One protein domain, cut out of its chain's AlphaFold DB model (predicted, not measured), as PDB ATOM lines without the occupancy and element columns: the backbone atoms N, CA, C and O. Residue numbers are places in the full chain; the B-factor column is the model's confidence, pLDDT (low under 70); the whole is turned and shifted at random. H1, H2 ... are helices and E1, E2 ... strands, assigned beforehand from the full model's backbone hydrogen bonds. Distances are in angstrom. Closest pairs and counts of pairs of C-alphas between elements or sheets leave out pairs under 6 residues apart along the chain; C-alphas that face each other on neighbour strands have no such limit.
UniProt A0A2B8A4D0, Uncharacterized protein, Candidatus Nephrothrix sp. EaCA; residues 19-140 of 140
ATOM      1  N   THR A  19      26.526 -17.048 -11.757       90.12
ATOM      2  CA  THR A  19      26.894 -18.334 -12.344       90.12
ATOM      3  C   THR A  19      27.227 -18.146 -13.818       90.12
ATOM      4  O   THR A  19      26.399 -17.667 -14.594       90.12
ATOM      5  N   THR A  20      28.427 -18.546 -14.229       91.56
ATOM      6  CA  THR A  20      28.864 -18.478 -15.625       91.56
ATOM      7  C   THR A  20      28.925 -19.863 -16.239       91.56
ATOM      8  O   THR A  20      29.411 -20.796 -15.613       91.56
ATOM      9  N   HIS A  21      28.467 -19.979 -17.484       94.31
ATOM     10  CA  HIS A  21      28.542 -21.203 -18.275       94.31
ATOM     11  C   HIS A  21      29.491 -20.982 -19.448       94.31
ATOM     12  O   HIS A  21      29.366 -19.983 -20.168       94.31
ATOM     13  N   ARG A  22      30.423 -21.913 -19.653       94.31
ATOM     14  CA  ARG A  22      31.406 -21.862 -20.733       94.31
ATOM     15  C   ARG A  22      31.528 -23.211 -21.417       94.31
ATOM     16  O   ARG A  22      31.516 -24.261 -20.778       94.31
ATOM     17  N   GLU A  23      31.671 -23.154 -22.732       96.88
ATOM     18  CA  GLU A  23      31.976 -24.307 -23.563       96.88
ATOM     19  C   GLU A  23      33.103 -23.929 -24.523       96.88
ATOM     20  O   GLU A  23      33.144 -22.809 -25.036       96.88
ATOM     21  N   PHE A  24      34.023 -24.862 -24.735       96.75
ATOM     22  CA  PHE A  24      35.161 -24.702 -25.626       96.75
ATOM     23  C   PHE A  24      35.341 -25.979 -26.438       96.75
ATOM     24  O   PHE A  24      35.262 -27.089 -25.900       96.75
ATOM     25  N   ASP A  25      35.629 -25.832 -27.725       97.38
ATOM     26  CA  ASP A  25      35.828 -26.988 -28.592       97.38
ATOM     27  C   ASP A  25      37.173 -27.657 -28.311       97.38
ATOM     28  O   ASP A  25      37.260 -28.887 -28.320       97.38
ATOM     29  N   THR A  26      38.205 -26.863 -28.011       97.50
ATOM     30  CA  THR A  26      39.584 -27.331 -27.845       97.50
ATOM     31  C   THR A  26      40.314 -26.665 -26.679       97.50
ATOM     32  O   THR A  26      39.992 -25.554 -26.257       97.50
ATOM     33  N   TYR A  27      41.389 -27.305 -26.209       96.00
ATOM     34  CA  TYR A  27      42.336 -26.715 -25.256       96.00
ATOM     35  C   TYR A  27      42.861 -25.337 -25.704       96.00
ATOM     36  O   TYR A  27      43.039 -24.430 -24.889       96.00
ATOM     37  N   LYS A  28      43.085 -25.152 -27.012       95.50
ATOM     38  CA  LYS A  28      43.587 -23.889 -27.565       95.50
ATOM     39  C   LYS A  28      42.604 -22.741 -27.335       95.50
ATOM     40  O   LYS A  28      43.044 -21.638 -27.013       95.50
ATOM     41  N   ASP A  29      41.304 -23.001 -27.445       95.25
ATOM     42  CA  ASP A  29      40.268 -21.992 -27.209       95.25
ATOM     43  C   ASP A  29      40.270 -21.546 -25.743       95.25
ATOM     44  O   ASP A  29      40.202 -20.350 -25.455       95.25
ATOM     45  N   VAL A  30      40.444 -22.496 -24.815       93.50
ATOM     46  CA  VAL A  30      40.592 -22.204 -23.381       93.50
ATOM     47  C   VAL A  30      41.821 -21.332 -23.124       93.50
ATOM     48  O   VAL A  30      41.745 -20.329 -22.409       93.50
ATOM     49  N   GLN A  31      42.956 -21.700 -23.723       92.12
ATOM     50  CA  GLN A  31      44.218 -20.986 -23.557       92.12
ATOM     51  C   GLN A  31      44.136 -19.548 -24.083       92.12
ATOM     52  O   GLN A  31      44.609 -18.626 -23.420       92.12
ATOM     53  N   GLN A  32      43.530 -19.343 -25.255       92.19
ATOM     54  CA  GLN A  32      43.397 -18.022 -25.875       92.19
ATOM     55  C   GLN A  32      42.488 -17.079 -25.082       92.19
ATOM     56  O   GLN A  32      42.693 -15.868 -25.116       92.19
ATOM     57  N   GLN A  33      41.512 -17.624 -24.355       88.62
ATOM     58  CA  GLN A  33      40.574 -16.837 -23.557       88.62
ATOM     59  C   GLN A  33      41.044 -16.573 -22.114       88.62
ATOM     60  O   GLN A  33      40.341 -15.904 -21.362       88.62
ATOM     61  N   GLY A  34      42.219 -17.070 -21.709       84.88
ATOM     62  CA  GLY A  34      42.810 -16.760 -20.400       84.88
ATOM     63  C   GLY A  34      42.257 -17.567 -19.212       84.88
ATOM     64  O   GLY A  34      42.549 -17.256 -18.057       84.88
ATOM     65  N   TYR A  35      41.443 -18.598 -19.461       84.44
ATOM     66  CA  TYR A  35      40.719 -19.323 -18.403       84.44
ATOM     67  C   TYR A  35      41.616 -20.232 -17.558       84.44
ATOM     68  O   TYR A  35      41.317 -20.493 -16.394       84.44
ATOM     69  N   LEU A  36      42.739 -20.679 -18.127       83.69
ATOM     70  CA  LEU A  36      43.752 -21.450 -17.408       83.69
ATOM     71  C   LEU A  36      44.423 -20.607 -16.314       83.69
ATOM     72  O   LEU A  36      44.661 -21.091 -15.213       83.69
ATOM     73  N   GLN A  37      44.701 -19.333 -16.598       82.31
ATOM     74  CA  GLN A  37      45.388 -18.423 -15.680       82.31
ATOM     75  C   GLN A  37      44.485 -17.958 -14.532       82.31
ATOM     76  O   GLN A  37      44.982 -17.678 -13.445       82.31
ATOM     77  N   ASN A  38      43.169 -17.917 -14.758       79.88
ATOM     78  CA  ASN A  38      42.184 -17.519 -13.751       79.88
ATOM     79  C   ASN A  38      41.868 -18.631 -12.734       79.88
ATOM     80  O   ASN A  38      41.170 -18.377 -11.758       79.88
ATOM     81  N   GLY A  39      42.361 -19.856 -12.950       81.69
ATOM     82  CA  GLY A  39      42.194 -20.969 -12.013       81.69
ATOM     83  C   GLY A  39      40.811 -21.624 -12.016       81.69
ATOM     84  O   GLY A  39      40.567 -22.486 -11.183       81.69
ATOM     85  N   TRP A  40      39.919 -21.266 -12.944       84.12
ATOM     86  CA  TRP A  40      38.600 -21.907 -13.093       84.12
ATOM     87  C   TRP A  40      38.684 -23.263 -13.798       84.12
ATOM     88  O   TRP A  40      37.861 -24.148 -13.579       84.12
ATOM     89  N   ILE A  41      39.710 -23.439 -14.633       92.94
ATOM     90  CA  ILE A  41      39.984 -24.675 -15.363       92.94
ATOM     91  C   ILE A  41      41.354 -25.212 -14.922       92.94
ATOM     92  O   ILE A  41      42.313 -24.441 -14.831       92.94
ATOM     93  N   PRO A  42      41.488 -26.523 -14.656       93.44
ATOM     94  CA  PRO A  42      42.729 -27.095 -14.149       93.44
ATOM     95  C   PRO A  42      43.869 -26.997 -15.171       93.44
ATOM     96  O   PRO A  42      43.739 -27.435 -16.312       93.44
ATOM     97  N   LEU A  43      45.035 -26.510 -14.729       93.62
ATOM     98  CA  LEU A  43      46.238 -26.392 -15.570       93.62
ATOM     99  C   LEU A  43      46.768 -27.740 -16.075       93.62
ATOM    100  O   LEU A  43      47.462 -27.784 -17.085       93.62
ATOM    101  N   ILE A  44      46.433 -28.832 -15.386       93.56
ATOM    102  CA  ILE A  44      46.780 -30.203 -15.786       93.56
ATOM    103  C   ILE A  44      45.849 -30.775 -16.861       93.56
ATOM    104  O   ILE A  44      45.912 -31.965 -17.162       93.56
ATOM    105  N   MET A  45      44.939 -29.979 -17.420       94.88
ATOM    106  CA  MET A  45      44.170 -30.417 -18.576       94.88
ATOM    107  C   MET A  45      45.136 -30.749 -19.728       94.88
ATOM    108  O   MET A  45      45.994 -29.926 -20.057       94.88
ATOM    109  N   PRO A  46      45.034 -31.942 -20.340       94.94
ATOM    110  CA  PRO A  46      45.948 -32.338 -21.394       94.94
ATOM    111  C   PRO A  46      45.735 -31.472 -22.642       94.94
ATOM    112  O   PRO A  46      44.625 -31.032 -22.935       94.94
ATOM    113  N   ILE A  47      46.806 -31.250 -23.403       95.25
ATOM    114  CA  ILE A  47      46.799 -30.363 -24.581       95.25
ATOM    115  C   ILE A  47      45.875 -30.837 -25.713       95.25
ATOM    116  O   ILE A  47      45.534 -30.060 -26.599       95.25
ATOM    117  N   ASP A  48      45.492 -32.113 -25.701       96.31
ATOM    118  CA  ASP A  48      44.567 -32.720 -26.653       96.31
ATOM    119  C   ASP A  48      43.127 -32.782 -26.115       96.31
ATOM    120  O   ASP A  48      42.294 -33.522 -26.646       96.31
ATOM    121  N   ALA A  49      42.836 -32.028 -25.049       97.62
ATOM    122  CA  ALA A  49      41.496 -31.909 -24.513       97.62
ATOM    123  C   ALA A  49      40.553 -31.214 -25.505       97.62
ATOM    124  O   ALA A  49      40.911 -30.229 -26.162       97.62
ATOM    125  N   TYR A  50      39.329 -31.730 -25.584       98.19
ATOM    126  CA  TYR A  50      38.268 -31.229 -26.451       98.19
ATOM    127  C   TYR A  50      36.896 -31.374 -25.789       98.19
ATOM    128  O   TYR A  50      36.758 -32.097 -24.797       98.19
ATOM    129  N   GLN A  51      35.882 -30.700 -26.345       98.06
ATOM    130  CA  GLN A  51      34.525 -30.654 -25.779       98.06
ATOM    131  C   GLN A  51      34.556 -30.304 -24.287       98.06
ATOM    132  O   GLN A  51      34.102 -31.068 -23.437       98.06
ATOM    133  N   ILE A  52      35.168 -29.169 -23.977       98.19
ATOM    134  CA  ILE A  52      35.391 -28.708 -22.614       98.19
ATOM    135  C   ILE A  52      34.157 -27.924 -22.187       98.19
ATOM    136  O   ILE A  52      33.727 -27.010 -22.889       98.19
ATOM    137  N   LYS A  53      33.587 -28.275 -21.038       97.94
ATOM    138  CA  LYS A  53      32.444 -27.577 -20.446       97.94
ATOM    139  C   LYS A  53      32.763 -27.198 -19.019       97.94
ATOM    140  O   LYS A  53      33.433 -27.949 -18.312       97.94
ATOM    141  N   GLU A  54      32.286 -26.039 -18.610       96.56
ATOM    142  CA  GLU A  54      32.592 -25.447 -17.319       96.56
ATOM    143  C   GLU A  54      31.383 -24.621 -16.857       96.56
ATOM    144  O   GLU A  54      30.738 -23.927 -17.651       96.56
ATOM    145  N   VAL A  55      31.022 -24.778 -15.585       95.69
ATOM    146  CA  VAL A  55      30.028 -23.964 -14.892       95.69
ATOM    147  C   VAL A  55      30.585 -23.554 -13.540       95.69
ATOM    148  O   VAL A  55      30.808 -24.406 -12.677       95.69
ATOM    149  N   HIS A  56      30.721 -22.245 -13.360       93.69
ATOM    150  CA  HIS A  56      31.334 -21.626 -12.192       93.69
ATOM    151  C   HIS A  56      30.307 -20.779 -11.458       93.69
ATOM    152  O   HIS A  56      29.607 -19.994 -12.097       93.69
ATOM    153  N   ASP A  57      30.244 -20.864 -10.134       93.50
ATOM    154  CA  ASP A  57      29.587 -19.848  -9.309       93.50
ATOM    155  C   ASP A  57      30.645 -18.906  -8.728       93.50
ATOM    156  O   ASP A  57      31.432 -19.307  -7.874       93.50
ATOM    157  N   LEU A  58      30.664 -17.655  -9.201       89.31
ATOM    158  CA  LEU A  58      31.677 -16.665  -8.815       89.31
ATOM    159  C   LEU A  58      31.550 -16.204  -7.355       89.31
ATOM    160  O   LEU A  58      32.509 -15.656  -6.816       89.31
ATOM    161  N   ASP A  59      30.390 -16.403  -6.722       90.12
ATOM    162  CA  ASP A  59      30.157 -15.974  -5.340       90.12
ATOM    163  C   ASP A  59      30.717 -17.007  -4.350       90.12
ATOM    164  O   ASP A  59      31.320 -16.645  -3.339       90.12
ATOM    165  N   LEU A  60      30.502 -18.295  -4.634       90.00
ATOM    166  CA  LEU A  60      30.908 -19.411  -3.768       90.00
ATOM    167  C   LEU A  60      32.207 -20.087  -4.205       90.00
ATOM    168  O   LEU A  60      32.751 -20.898  -3.457       90.00
ATOM    169  N   ASN A  61      32.707 -19.741  -5.391       90.75
ATOM    170  CA  ASN A  61      33.911 -20.299  -5.992       90.75
ATOM    171  C   ASN A  61      33.840 -21.826  -6.177       90.75
ATOM    172  O   ASN A  61      34.849 -22.515  -6.060       90.75
ATOM    173  N   TYR A  62      32.645 -22.350  -6.463       94.12
ATOM    174  CA  TYR A  62      32.444 -23.752  -6.827       94.12
ATOM    175  C   TYR A  62      32.378 -23.902  -8.339       94.12
ATOM    176  O   TYR A  62      31.738 -23.106  -9.031       94.12
ATOM    177  N   THR A  63      32.999 -24.966  -8.841       94.88
ATOM    178  CA  THR A  63      33.016 -25.277 -10.275       94.88
ATOM    179  C   THR A  63      32.565 -26.701 -10.531       94.88
ATOM    180  O   THR A  63      33.002 -27.618  -9.840       94.88
ATOM    181  N   PHE A  64      31.776 -26.897 -11.584       97.69
ATOM    182  CA  PHE A  64      31.662 -28.181 -12.267       97.69
ATOM    183  C   PHE A  64      32.268 -28.054 -13.650       97.69
ATOM    184  O   PHE A  64      31.949 -27.128 -14.391       97.69
ATOM    185  N   GLY A  65      33.067 -29.031 -14.051       97.88
ATOM    186  CA  GLY A  65      33.569 -29.070 -15.409       97.88
ATOM    187  C   GLY A  65      33.774 -30.470 -15.940       97.88
ATOM    188  O   GLY A  65      33.790 -31.459 -15.205       97.88
ATOM    189  N   MET A  66      33.905 -30.555 -17.254       98.19
ATOM    190  CA  MET A  66      34.310 -31.770 -17.933       98.19
ATOM    191  C   MET A  66      35.126 -31.456 -19.173       98.19
ATOM    192  O   MET A  66      35.070 -30.357 -19.719       98.19
ATOM    193  N   PHE A  67      35.901 -32.437 -19.605       98.25
ATOM    194  CA  PHE A  67      36.562 -32.428 -20.897       98.25
ATOM    195  C   PHE A  67      36.768 -33.858 -21.373       98.25
ATOM    196  O   PHE A  67      36.825 -34.802 -20.579       98.25
ATOM    197  N   ARG A  68      36.909 -34.028 -22.681       98.25
ATOM    198  CA  ARG A  68      37.306 -35.297 -23.287       98.25
ATOM    199  C   ARG A  68      38.758 -35.238 -23.714       98.25
ATOM    200  O   ARG A  68      39.282 -34.160 -23.961       98.25
ATOM    201  N   TYR A  69      39.395 -36.396 -23.828       97.19
ATOM    202  CA  TYR A  69      40.768 -36.522 -24.320       97.19
ATOM    203  C   TYR A  69      40.851 -37.569 -25.433       97.19
ATOM    204  O   TYR A  69      40.032 -38.489 -25.523       97.19
ATOM    205  N   SER A  70      41.812 -37.409 -26.340       95.88
ATOM    206  CA  SER A  70      41.922 -38.242 -27.543       95.88
ATOM    207  C   SER A  70      42.988 -39.332 -27.382       95.88
ATOM    208  O   SER A  70      42.733 -40.517 -27.650       95.88
ATOM    209  N   SER A  71      44.146 -38.948 -26.850       96.12
ATOM    210  CA  SER A  71      45.357 -39.738 -26.701       96.12
ATOM    211  C   SER A  71      45.507 -40.246 -25.274       96.12
ATOM    212  O   SER A  71      45.661 -39.481 -24.324       96.12
ATOM    213  N   ILE A  72      45.528 -41.571 -25.133       93.81
ATOM    214  CA  ILE A  72      45.788 -42.227 -23.846       93.81
ATOM    215  C   ILE A  72      47.207 -41.910 -23.365       93.81
ATOM    216  O   ILE A  72      47.410 -41.728 -22.176       93.81
ATOM    217  N   GLN A  73      48.175 -41.783 -24.277       95.00
ATOM    218  CA  GLN A  73      49.564 -41.503 -23.916       95.00
ATOM    219  C   GLN A  73      49.727 -40.113 -23.284       95.00
ATOM    220  O   GLN A  73      50.375 -39.990 -22.246       95.00
ATOM    221  N   ILE A  74      49.123 -39.080 -23.885       93.38
ATOM    222  CA  ILE A  74      49.166 -37.704 -23.358       93.38
ATOM    223  C   ILE A  74      48.405 -37.631 -22.032       93.38
ATOM    224  O   ILE A  74      48.894 -37.052 -21.060       93.38
ATOM    225  N   PHE A  75      47.232 -38.268 -21.980       94.50
ATOM    226  CA  PHE A  75      46.435 -38.356 -20.766       94.50
ATOM    227  C   PHE A  75      47.221 -39.005 -19.620       94.50
ATOM    228  O   PHE A  75      47.383 -38.382 -18.575       94.50
ATOM    229  N   SER A  76      47.766 -40.207 -19.826       93.12
ATOM    230  CA  SER A  76      48.545 -40.944 -18.826       93.12
ATOM    231  C   SER A  76      49.763 -40.165 -18.342       93.12
ATOM    232  O   SER A  76      49.995 -40.089 -17.140       93.12
ATOM    233  N   ALA A  77      50.488 -39.493 -19.242       92.25
ATOM    234  CA  ALA A  77      51.626 -38.650 -18.864       92.25
ATOM    235  C   ALA A  77      51.253 -37.540 -17.860       92.25
ATOM    236  O   ALA A  77      52.105 -37.092 -17.095       92.25
ATOM    237  N   THR A  78      49.982 -37.124 -17.841       90.00
ATOM    238  CA  THR A  78      49.486 -36.053 -16.973       90.00
ATOM    239  C   THR A  78      48.728 -36.588 -15.756       90.00
ATOM    240  O   THR A  78      48.976 -36.158 -14.636       90.00
ATOM    241  N   PHE A  79      47.817 -37.542 -15.948       93.25
ATOM    242  CA  PHE A  79      46.909 -38.028 -14.909       93.25
ATOM    243  C   PHE A  79      47.446 -39.231 -14.125       93.25
ATOM    244  O   PHE A  79      46.948 -39.495 -13.031       93.25
ATOM    245  N   ASP A  80      48.464 -39.954 -14.596       92.19
ATOM    246  CA  ASP A  80      49.044 -41.053 -13.807       92.19
ATOM    247  C   ASP A  80      49.989 -40.542 -12.710       92.19
ATOM    248  O   ASP A  80      50.269 -41.260 -11.753       92.19
ATOM    249  N   THR A  81      50.421 -39.281 -12.799       89.56
ATOM    250  CA  THR A  81      51.307 -38.641 -11.816       89.56
ATOM    251  C   THR A  81      50.557 -37.971 -10.663       89.56
ATOM    252  O   THR A  81      51.163 -37.668  -9.636       89.56
ATOM    253  N   ILE A  82      49.245 -37.740 -10.805       94.00
ATOM    254  CA  ILE A  82      48.441 -37.068  -9.779       94.00
ATOM    255  C   ILE A  82      47.896 -38.052  -8.740       94.00
ATOM    256  O   ILE A  82      47.674 -39.236  -9.009       94.00
ATOM    257  N   GLN A  83      47.655 -37.535  -7.535       95.56
ATOM    258  CA  GLN A  83      47.287 -38.331  -6.373       95.56
ATOM    259  C   GLN A  83      45.936 -39.030  -6.577       95.56
ATOM    260  O   GLN A  83      44.957 -38.407  -6.992       95.56
ATOM    261  N   HIS A  84      45.853 -40.313  -6.220       96.06
ATOM    262  CA  HIS A  84      44.564 -40.977  -6.050       96.06
ATOM    263  C   HIS A  84      43.766 -40.319  -4.914       96.06
ATOM    264  O   HIS A  84      44.319 -39.951  -3.876       96.06
ATOM    265  N   TYR A  85      42.457 -40.194  -5.100       95.44
ATOM    266  CA  TYR A  85      41.559 -39.610  -4.109       95.44
ATOM    267  C   TYR A  85      40.292 -40.460  -4.006       95.44
ATOM    268  O   TYR A  85      39.807 -40.873  -5.053       95.44
ATOM    269  N   PRO A  86      39.735 -40.754  -2.818       95.62
ATOM    270  CA  PRO A  86      38.594 -41.664  -2.712       95.62
ATOM    271  C   PRO A  86      37.343 -41.137  -3.432       95.62
ATOM    272  O   PRO A  86      36.945 -39.988  -3.228       95.62
ATOM    273  N   LEU A  87      36.687 -41.983  -4.235       94.81
ATOM    274  CA  LEU A  87      35.488 -41.602  -4.995       94.81
ATOM    275  C   LEU A  87      34.351 -41.125  -4.077       94.81
ATOM    276  O   LEU A  87      33.712 -40.116  -4.363       94.81
ATOM    277  N   GLU A  88      34.156 -41.786  -2.935       94.19
ATOM    278  CA  GLU A  88      33.145 -41.414  -1.933       94.19
ATOM    279  C   GLU A  88      33.376 -40.019  -1.330       94.19
ATOM    280  O   GLU A  88      32.420 -39.304  -1.016       94.19
ATOM    281  N   SER A  89      34.635 -39.585  -1.225       96.12
ATOM    282  CA  SER A  89      34.958 -38.222  -0.795       96.12
ATOM    283  C   SER A  89      34.529 -37.198  -1.848       96.12
ATOM    284  O   SER A  89      34.002 -36.150  -1.488       96.12
ATOM    285  N   ILE A  90      34.676 -37.512  -3.141       96.69
ATOM    286  CA  ILE A  90      34.172 -36.654  -4.227       96.69
ATOM    287  C   ILE A  90      32.639 -36.644  -4.242       96.69
ATOM    288  O   ILE A  90      32.050 -35.572  -4.339       96.69
ATOM    289  N   LYS A  91      31.982 -37.806  -4.090       95.44
ATOM    290  CA  LYS A  91      30.512 -37.897  -3.998       95.44
ATOM    291  C   LYS A  91      29.968 -37.031  -2.860       95.44
ATOM    292  O   LYS A  91      28.985 -36.321  -3.047       95.44
ATOM    293  N   SER A  92      30.602 -37.091  -1.689       95.62
ATOM    294  CA  SER A  92      30.223 -36.268  -0.533       95.62
ATOM    295  C   SER A  92      30.411 -34.782  -0.828       95.62
ATOM    296  O   SER A  92      29.487 -34.007  -0.622       95.62
ATOM    297  N   TYR A  93      31.549 -34.409  -1.420       96.19
ATOM    298  CA  TYR A  93      31.832 -33.026  -1.794       96.19
ATOM    299  C   TYR A  93      30.818 -32.462  -2.800       96.19
ATOM    300  O   TYR A  93      30.306 -31.366  -2.610       96.19
ATOM    301  N   ILE A  94      30.450 -33.226  -3.834       96.50
ATOM    302  CA  ILE A  94      29.435 -32.809  -4.817       96.50
ATOM    303  C   ILE A  94      28.086 -32.516  -4.144       96.50
ATOM    304  O   ILE A  94      27.409 -31.570  -4.531       96.50
ATOM    305  N   LYS A  95      27.702 -33.287  -3.116       94.75
ATOM    306  CA  LYS A  95      26.447 -33.073  -2.370       94.75
ATOM    307  C   LYS A  95      26.453 -31.788  -1.538       94.75
ATOM    308  O   LYS A  95      25.380 -31.281  -1.221       94.75
ATOM    309  N   GLU A  96      27.628 -31.283  -1.169       94.50
ATOM    310  CA  GLU A  96      27.778 -30.014  -0.450       94.50
ATOM    311  C   GLU A  96      27.635 -28.804  -1.385       94.50
ATOM    312  O   GLU A  96      27.248 -27.725  -0.931       94.50
ATOM    313  N   ILE A  97      27.884 -28.979  -2.689       94.19
ATOM    314  CA  ILE A  97      27.738 -27.915  -3.684       94.19
ATOM    315  C   ILE A  97      26.250 -27.683  -3.960       94.19
ATOM    316  O   ILE A  97      25.592 -28.389  -4.722       94.19
ATOM    317  N   ASN A  98      25.714 -26.643  -3.336       90.56
ATOM    318  CA  ASN A  98      24.349 -26.167  -3.541       90.56
ATOM    319  C   ASN A  98      24.231 -25.186  -4.721       90.56
ATOM    320  O   ASN A  98      23.150 -25.045  -5.297       90.56
ATOM    321  N   ARG A  99      25.328 -24.509  -5.076       91.94
ATOM    322  CA  ARG A  99      25.432 -23.574  -6.199       91.94
ATOM    323  C   ARG A  99      26.856 -23.618  -6.789       91.94
ATOM    324  O   ARG A  99      27.800 -23.523  -6.015       91.94
ATOM    325  N   PRO A 100      27.018 -23.739  -8.118       93.56
ATOM    326  CA  PRO A 100      25.942 -23.854  -9.098       93.56
ATOM    327  C   PRO A 100      25.277 -25.243  -9.012       93.56
ATOM    328  O   PRO A 100      25.872 -26.167  -8.463       93.56
ATOM    329  N   PRO A 101      24.031 -25.424  -9.487       93.50
ATOM    330  CA  PRO A 101      23.417 -26.749  -9.499       93.50
ATOM    331  C   PRO A 101      24.223 -27.698 -10.395       93.50
ATOM    332  O   PRO A 101      24.714 -27.281 -11.448       93.50
ATOM    333  N   GLN A 102      24.319 -28.975 -10.008       95.56
ATOM    334  CA  GLN A 102      25.024 -29.982 -10.801       95.56
ATOM    335  C   GLN A 102      24.463 -30.025 -12.241       95.56
ATOM    336  O   GLN A 102      23.270 -30.298 -12.427       95.56
ATOM    337  N   PRO A 103      25.289 -29.780 -13.275       96.31
ATOM    338  CA  PRO A 103      24.822 -29.773 -14.658       96.31
ATOM    339  C   PRO A 103      24.383 -31.160 -15.149       96.31
ATOM    340  O   PRO A 103      24.985 -32.168 -14.793       96.31
ATOM    341  N   MET A 104      23.403 -31.222 -16.060       95.31
ATOM    342  CA  MET A 104      22.902 -32.496 -16.620       95.31
ATOM    343  C   MET A 104      23.957 -33.308 -17.385       95.31
ATOM    344  O   MET A 104      23.814 -34.515 -17.541       95.31
ATOM    345  N   TRP A 105      24.986 -32.644 -17.911       95.69
ATOM    346  CA  TRP A 105      26.098 -33.300 -18.600       95.69
ATOM    347  C   TRP A 105      27.164 -33.827 -17.634       95.69
ATOM    348  O   TRP A 105      28.091 -34.500 -18.079       95.69
ATOM    349  N   PHE A 106      27.073 -33.504 -16.341       96.75
ATOM    350  CA  PHE A 106      27.988 -34.007 -15.327       96.75
ATOM    351  C   PHE A 106      27.666 -35.468 -15.002       96.75
ATOM    352  O   PHE A 106      26.513 -35.895 -15.080       96.75
ATOM    353  N   ILE A 107      28.686 -36.242 -14.640       94.44
ATOM    354  CA  ILE A 107      28.545 -37.680 -14.415       94.44
ATOM    355  C   ILE A 107      27.550 -38.007 -13.293       94.44
ATOM    356  O   ILE A 107      27.599 -37.440 -12.201       94.44
ATOM    357  N   ASP A 108      26.677 -38.981 -13.554       91.75
ATOM    358  CA  ASP A 108      25.896 -39.668 -12.527       91.75
ATOM    359  C   ASP A 108      26.726 -40.855 -12.024       91.75
ATOM    360  O   ASP A 108      26.823 -41.894 -12.683       91.75
ATOM    361  N   ILE A 109      27.410 -40.655 -10.898       89.69
ATOM    362  CA  ILE A 109      28.394 -41.612 -10.378       89.69
ATOM    363  C   ILE A 109      27.708 -42.917  -9.960       89.69
ATOM    364  O   ILE A 109      28.251 -43.986 -10.213       89.69
ATOM    365  N   ASP A 110      26.498 -42.839  -9.400       87.31
ATOM    366  CA  ASP A 110      25.763 -44.004  -8.895       87.31
ATOM    367  C   ASP A 110      25.182 -44.865 -10.032       87.31
ATOM    368  O   ASP A 110      24.989 -46.070  -9.870       87.31
ATOM    369  N   LYS A 111      24.928 -44.273 -11.209       85.69
ATOM    370  CA  LYS A 111      24.533 -45.015 -12.423       85.69
ATOM    371  C   LYS A 111      25.707 -45.460 -13.291       85.69
ATOM    372  O   LYS A 111      25.510 -46.210 -14.250       85.69
ATOM    373  N   SER A 112      26.912 -44.980 -13.007       83.38
ATOM    374  CA  SER A 112      28.101 -45.303 -13.789       83.38
ATOM    375  C   SER A 112      28.702 -46.635 -13.343       83.38
ATOM    376  O   SER A 112      28.614 -47.028 -12.185       83.38
ATOM    377  N   ALA A 113      29.340 -47.356 -14.268       78.06
ATOM    378  CA  ALA A 113      30.041 -48.588 -13.920       78.06
ATOM    379  C   ALA A 113      31.286 -48.246 -13.084       78.06
ATOM    380  O   ALA A 113      32.306 -47.850 -13.652       78.06
ATOM    381  N   GLU A 114      31.207 -48.397 -11.758       71.19
ATOM    382  CA  GLU A 114      32.270 -47.997 -10.816       71.19
ATOM    383  C   GLU A 114      33.647 -48.576 -11.175       71.19
ATOM    384  O   GLU A 114      34.656 -47.892 -11.039       71.19
ATOM    385  N   SER A 115      33.699 -49.787 -11.741       71.88
ATOM    386  CA  SER A 115      34.943 -50.430 -12.196       71.88
ATOM    387  C   SER A 115      35.664 -49.708 -13.343       71.88
ATOM    388  O   SER A 115      36.810 -50.036 -13.642       71.88
ATOM    389  N   SER A 116      35.009 -48.751 -14.003       83.62
ATOM    390  CA  SER A 116      35.584 -47.938 -15.083       83.62
ATOM    391  C   SER A 116      35.972 -46.521 -14.655       83.62
ATOM    392  O   SER A 116      36.544 -45.781 -15.463       83.62
ATOM    393  N   LEU A 117      35.665 -46.157 -13.406       93.25
ATOM    394  CA  LEU A 117      35.930 -44.838 -12.862       93.25
ATOM    395  C   LEU A 117      37.204 -44.844 -12.029       93.25
ATOM    396  O   LEU A 117      37.412 -45.700 -11.172       93.25
ATOM    397  N   GLU A 118      38.028 -43.828 -12.236       94.38
ATOM    398  CA  GLU A 118      39.120 -43.508 -11.330       94.38
ATOM    399  C   GLU A 118      38.936 -42.121 -10.754       94.38
ATOM    400  O   GLU A 118      38.593 -41.176 -11.456       94.38
ATOM    401  N   SER A 119      39.213 -41.983  -9.468       96.12
ATOM    402  CA  SER A 119      39.129 -40.713  -8.768       96.12
ATOM    403  C   SER A 119      40.521 -40.223  -8.381       96.12
ATOM    404  O   SER A 119      41.364 -40.974  -7.875       96.12
ATOM    405  N   LYS A 120      40.788 -38.952  -8.678       97.06
ATOM    406  CA  LYS A 120      42.105 -38.325  -8.523       97.06
ATOM    407  C   LYS A 120      41.964 -36.910  -7.963       97.06
ATOM    408  O   LYS A 120      40.897 -36.310  -8.052       97.06
ATOM    409  N   LYS A 121      43.036 -36.365  -7.391       97.12
ATOM    410  CA  LYS A 121      43.098 -34.989  -6.887       97.12
ATOM    411  C   LYS A 121      44.394 -34.321  -7.333       97.12
ATOM    412  O   LYS A 121      45.465 -34.924  -7.270       97.12
ATOM    413  N   TRP A 122      44.286 -33.066  -7.754       96.25
ATOM    414  CA  TRP A 122      45.425 -32.197  -8.037       96.25
ATOM    415  C   TRP A 122      45.096 -30.783  -7.565       96.25
ATOM    416  O   TRP A 122      44.112 -30.196  -8.010       96.25
ATOM    417  N   ASN A 123      45.907 -30.250  -6.647       94.31
ATOM    418  CA  ASN A 123      45.571 -29.053  -5.871       94.31
ATOM    419  C   ASN A 123      44.160 -29.189  -5.267       94.31
ATOM    420  O   ASN A 123      43.862 -30.217  -4.657       94.31
ATOM    421  N   ASP A 124      43.289 -28.200  -5.447       94.06
ATOM    422  CA  ASP A 124      41.913 -28.240  -4.943       94.06
ATOM    423  C   ASP A 124      40.938 -28.947  -5.893       94.06
ATOM    424  O   ASP A 124      39.848 -29.342  -5.474       94.06
ATOM    425  N   PHE A 125      41.356 -29.218  -7.132       96.75
ATOM    426  CA  PHE A 125      40.537 -29.932  -8.102       96.75
ATOM    427  C   PHE A 125      40.434 -31.420  -7.770       96.75
ATOM    428  O   PHE A 125      41.428 -32.115  -7.529       96.75
ATOM    429  N   LYS A 126      39.203 -31.919  -7.827       97.62
ATOM    430  CA  LYS A 126      38.833 -33.313  -7.580       97.62
ATOM    431  C   LYS A 126      38.278 -33.867  -8.887       97.62
ATOM    432  O   LYS A 126      37.342 -33.303  -9.445       97.62
ATOM    433  N   PHE A 127      38.867 -34.946  -9.383       98.00
ATOM    434  CA  PHE A 127      38.613 -35.492 -10.712       98.00
ATOM    435  C   PHE A 127      37.951 -36.858 -10.636       98.00
ATOM    436  O   PHE A 127      38.339 -37.697  -9.822       98.00
ATOM    437  N   ILE A 128      37.025 -37.099 -11.557       97.62
ATOM    438  CA  ILE A 128      36.462 -38.407 -11.874       97.62
ATOM    439  C   ILE A 128      36.805 -38.692 -13.334       97.62
ATOM    440  O   ILE A 128      36.352 -38.002 -14.245       97.62
ATOM    441  N   VAL A 129      37.636 -39.697 -13.552       96.69
ATOM    442  CA  VAL A 129      38.100 -40.140 -14.860       96.69
ATOM    443  C   VAL A 129      37.250 -41.325 -15.292       96.69
ATOM    444  O   VAL A 129      37.368 -42.416 -14.741       96.69
ATOM    445  N   ASP A 130      36.431 -41.119 -16.314       95.50
ATOM    446  CA  ASP A 130      35.732 -42.177 -17.029       95.50
ATOM    447  C   ASP A 130      36.619 -42.669 -18.178       95.50
ATOM    448  O   ASP A 130      36.635 -42.119 -19.289       95.50
ATOM    449  N   LYS A 131      37.386 -43.729 -17.898       91.12
ATOM    450  CA  LYS A 131      38.330 -44.309 -18.864       91.12
ATOM    451  C   LYS A 131      37.630 -44.914 -20.076       91.12
ATOM    452  O   LYS A 131      38.210 -44.937 -21.162       91.12
ATOM    453  N   LYS A 132      36.395 -45.395 -19.907       91.19
ATOM    454  CA  LYS A 132      35.612 -46.024 -20.975       91.19
ATOM    455  C   LYS A 132      35.214 -44.994 -22.028       91.19
ATOM    456  O   LYS A 132      35.360 -45.255 -23.219       91.19
ATOM    457  N   ASN A 133      34.742 -43.828 -21.592       93.75
ATOM    458  CA  ASN A 133      34.278 -42.770 -22.491       93.75
ATOM    459  C   ASN A 133      35.363 -41.745 -22.860       93.75
ATOM    460  O   ASN A 133      35.126 -40.892 -23.723       93.75
ATOM    461  N   LYS A 134      36.556 -41.863 -22.259       95.81
ATOM    462  CA  LYS A 134      37.657 -40.895 -22.352       95.81
ATOM    463  C   LYS A 134      37.221 -39.489 -21.943       95.81
ATOM    464  O   LYS A 134      37.496 -38.507 -22.636       95.81
ATOM    465  N   THR A 135      36.515 -39.420 -20.821       97.25
ATOM    466  CA  THR A 135      35.976 -38.178 -20.273       97.25
ATOM    467  C   THR A 135      36.495 -37.988 -18.862       97.25
ATOM    468  O   THR A 135      36.514 -38.920 -18.064       97.25
ATOM    469  N   VAL A 136      36.896 -36.767 -18.543       97.88
ATOM    470  CA  VAL A 136      37.231 -36.356 -17.188       97.88
ATOM    471  C   VAL A 136      36.182 -35.363 -16.736       97.88
ATOM    472  O   VAL A 136      35.904 -34.394 -17.436       97.88
ATOM    473  N   TYR A 137      35.628 -35.600 -15.559       98.12
ATOM    474  CA  TYR A 137      34.781 -34.666 -14.836       98.12
ATOM    475  C   TYR A 137      35.590 -34.104 -13.675       98.12
ATOM    476  O   TYR A 137      36.395 -34.823 -13.080       98.12
ATOM    477  N   TYR A 138      35.399 -32.835 -13.346       97.81
ATOM    478  CA  TYR A 138      36.074 -32.215 -12.219       97.81
ATOM    479  C   TYR A 138      35.153 -31.286 -11.448       97.81
ATOM    480  O   TYR A 138      34.238 -30.679 -12.005       97.81
ATOM    481  N   VAL A 139      35.442 -31.178 -10.159       97.31
ATOM    482  CA  VAL A 139      34.909 -30.140  -9.286       97.31
ATOM    483  C   VAL A 139      36.055 -29.427  -8.592       97.31
ATOM    484  O   VAL A 139      37.082 -30.047  -8.289       97.31
ATOM    485  N   PHE A 140      35.881 -28.130  -8.379       93.81
ATOM    486  CA  PHE A 140      36.801 -27.290  -7.622       93.81
ATOM    487  C   PHE A 140      36.143 -26.930  -6.301       93.81
ATOM    488  O   PHE A 140      35.010 -26.394  -6.366       93.81
TER     489      PHE A 140
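AT A GLANCE: This is residues 19 to 140 of the 140 residues of an uncharacterized protein of Candidatus Nephrothrix sp. EaCA (UniProt A0A2B8A4D0). The main picture is one twisted wall of six strands, with H3 set slantwise over one face, and H1 on the opposite face toward the other edge, where E1 and E2 lie. H2 only grazes the sheet, and two long links without named elements, residues 33 to 49 and 97 to 116, join parts of the model. The printed part has 122 residues, with three named helices and six named strands in the order E1 H1 E2 E3 H2 H3 E4 E5 E6. The sheet runs E1 E2 E3 E6 E5 E4, all antiparallel, and the class is mixed, helices and strands. It is compact, with a radius of gyration of the C-alphas of 13.4 A and spans of 36 by 35 by 24 A.

IN THESE COORDINATES: Find C-alpha 19 at (26.894, -18.334, -12.344); from there E1, residues 19 to 26, runs 22.0 A. H1 follows at residues 27 to 32. Next come E2, residues 50 to 57, 22.3 A long, and E3, residues 62 to 68, 20.7 A long. H2 is residues 72 to 79, and H3, residues 87 to 96, starts at C-alpha 87, (35.488, -41.602, -4.995), and spans 14.6 A. Then read E4, residues 117 to 122, 16.5 A; E5, residues 125 to 130, 15.9 A; and E6, residues 135 to 139, 13.7 A, ending at C-alpha 139, (34.909, -30.140, -9.286).

HOW THE PARTS SIT: Start at the edge strand E1: N 22 and O 54 of E2 are 2.9 A apart. E2 and E3 form a hairpin, with N 55 and O 64 at 2.8 A. Beside E3 look for E6, with N 138 and O 65 at 2.8 A. E4, E5 and E6 are a meander, each strand the antiparallel neighbour of the one before; N 137 and O 128 are 2.8 A apart, N 129 and O 118 2.7 A. H3 is on the sheet at a height of 9.3 A, slantwise to the strands at 51 degrees to E6 on the local plane; its closest C-alphas to E4 are Leu 87 and Ser 119, 5.3 A. H1, on the opposite face at a height of 8.4 A, lies only just over E1, with 3 of its C-alphas falling on it. H2 only grazes the sheet with residues 75 to 79, and is apart from H3. In H1, H2 and H3 every O i to N i+4 pair is within hydrogen-bond range.

THE WHOLE: The C-alphas farthest apart are those of Asp 59 and Gln 73, 37.1 A. The printed part has no cut. The links from H1 to E2 and from H3 to E4 are long. Mean pLDDT of the printed part is 93.3, and no printed residue is under 70.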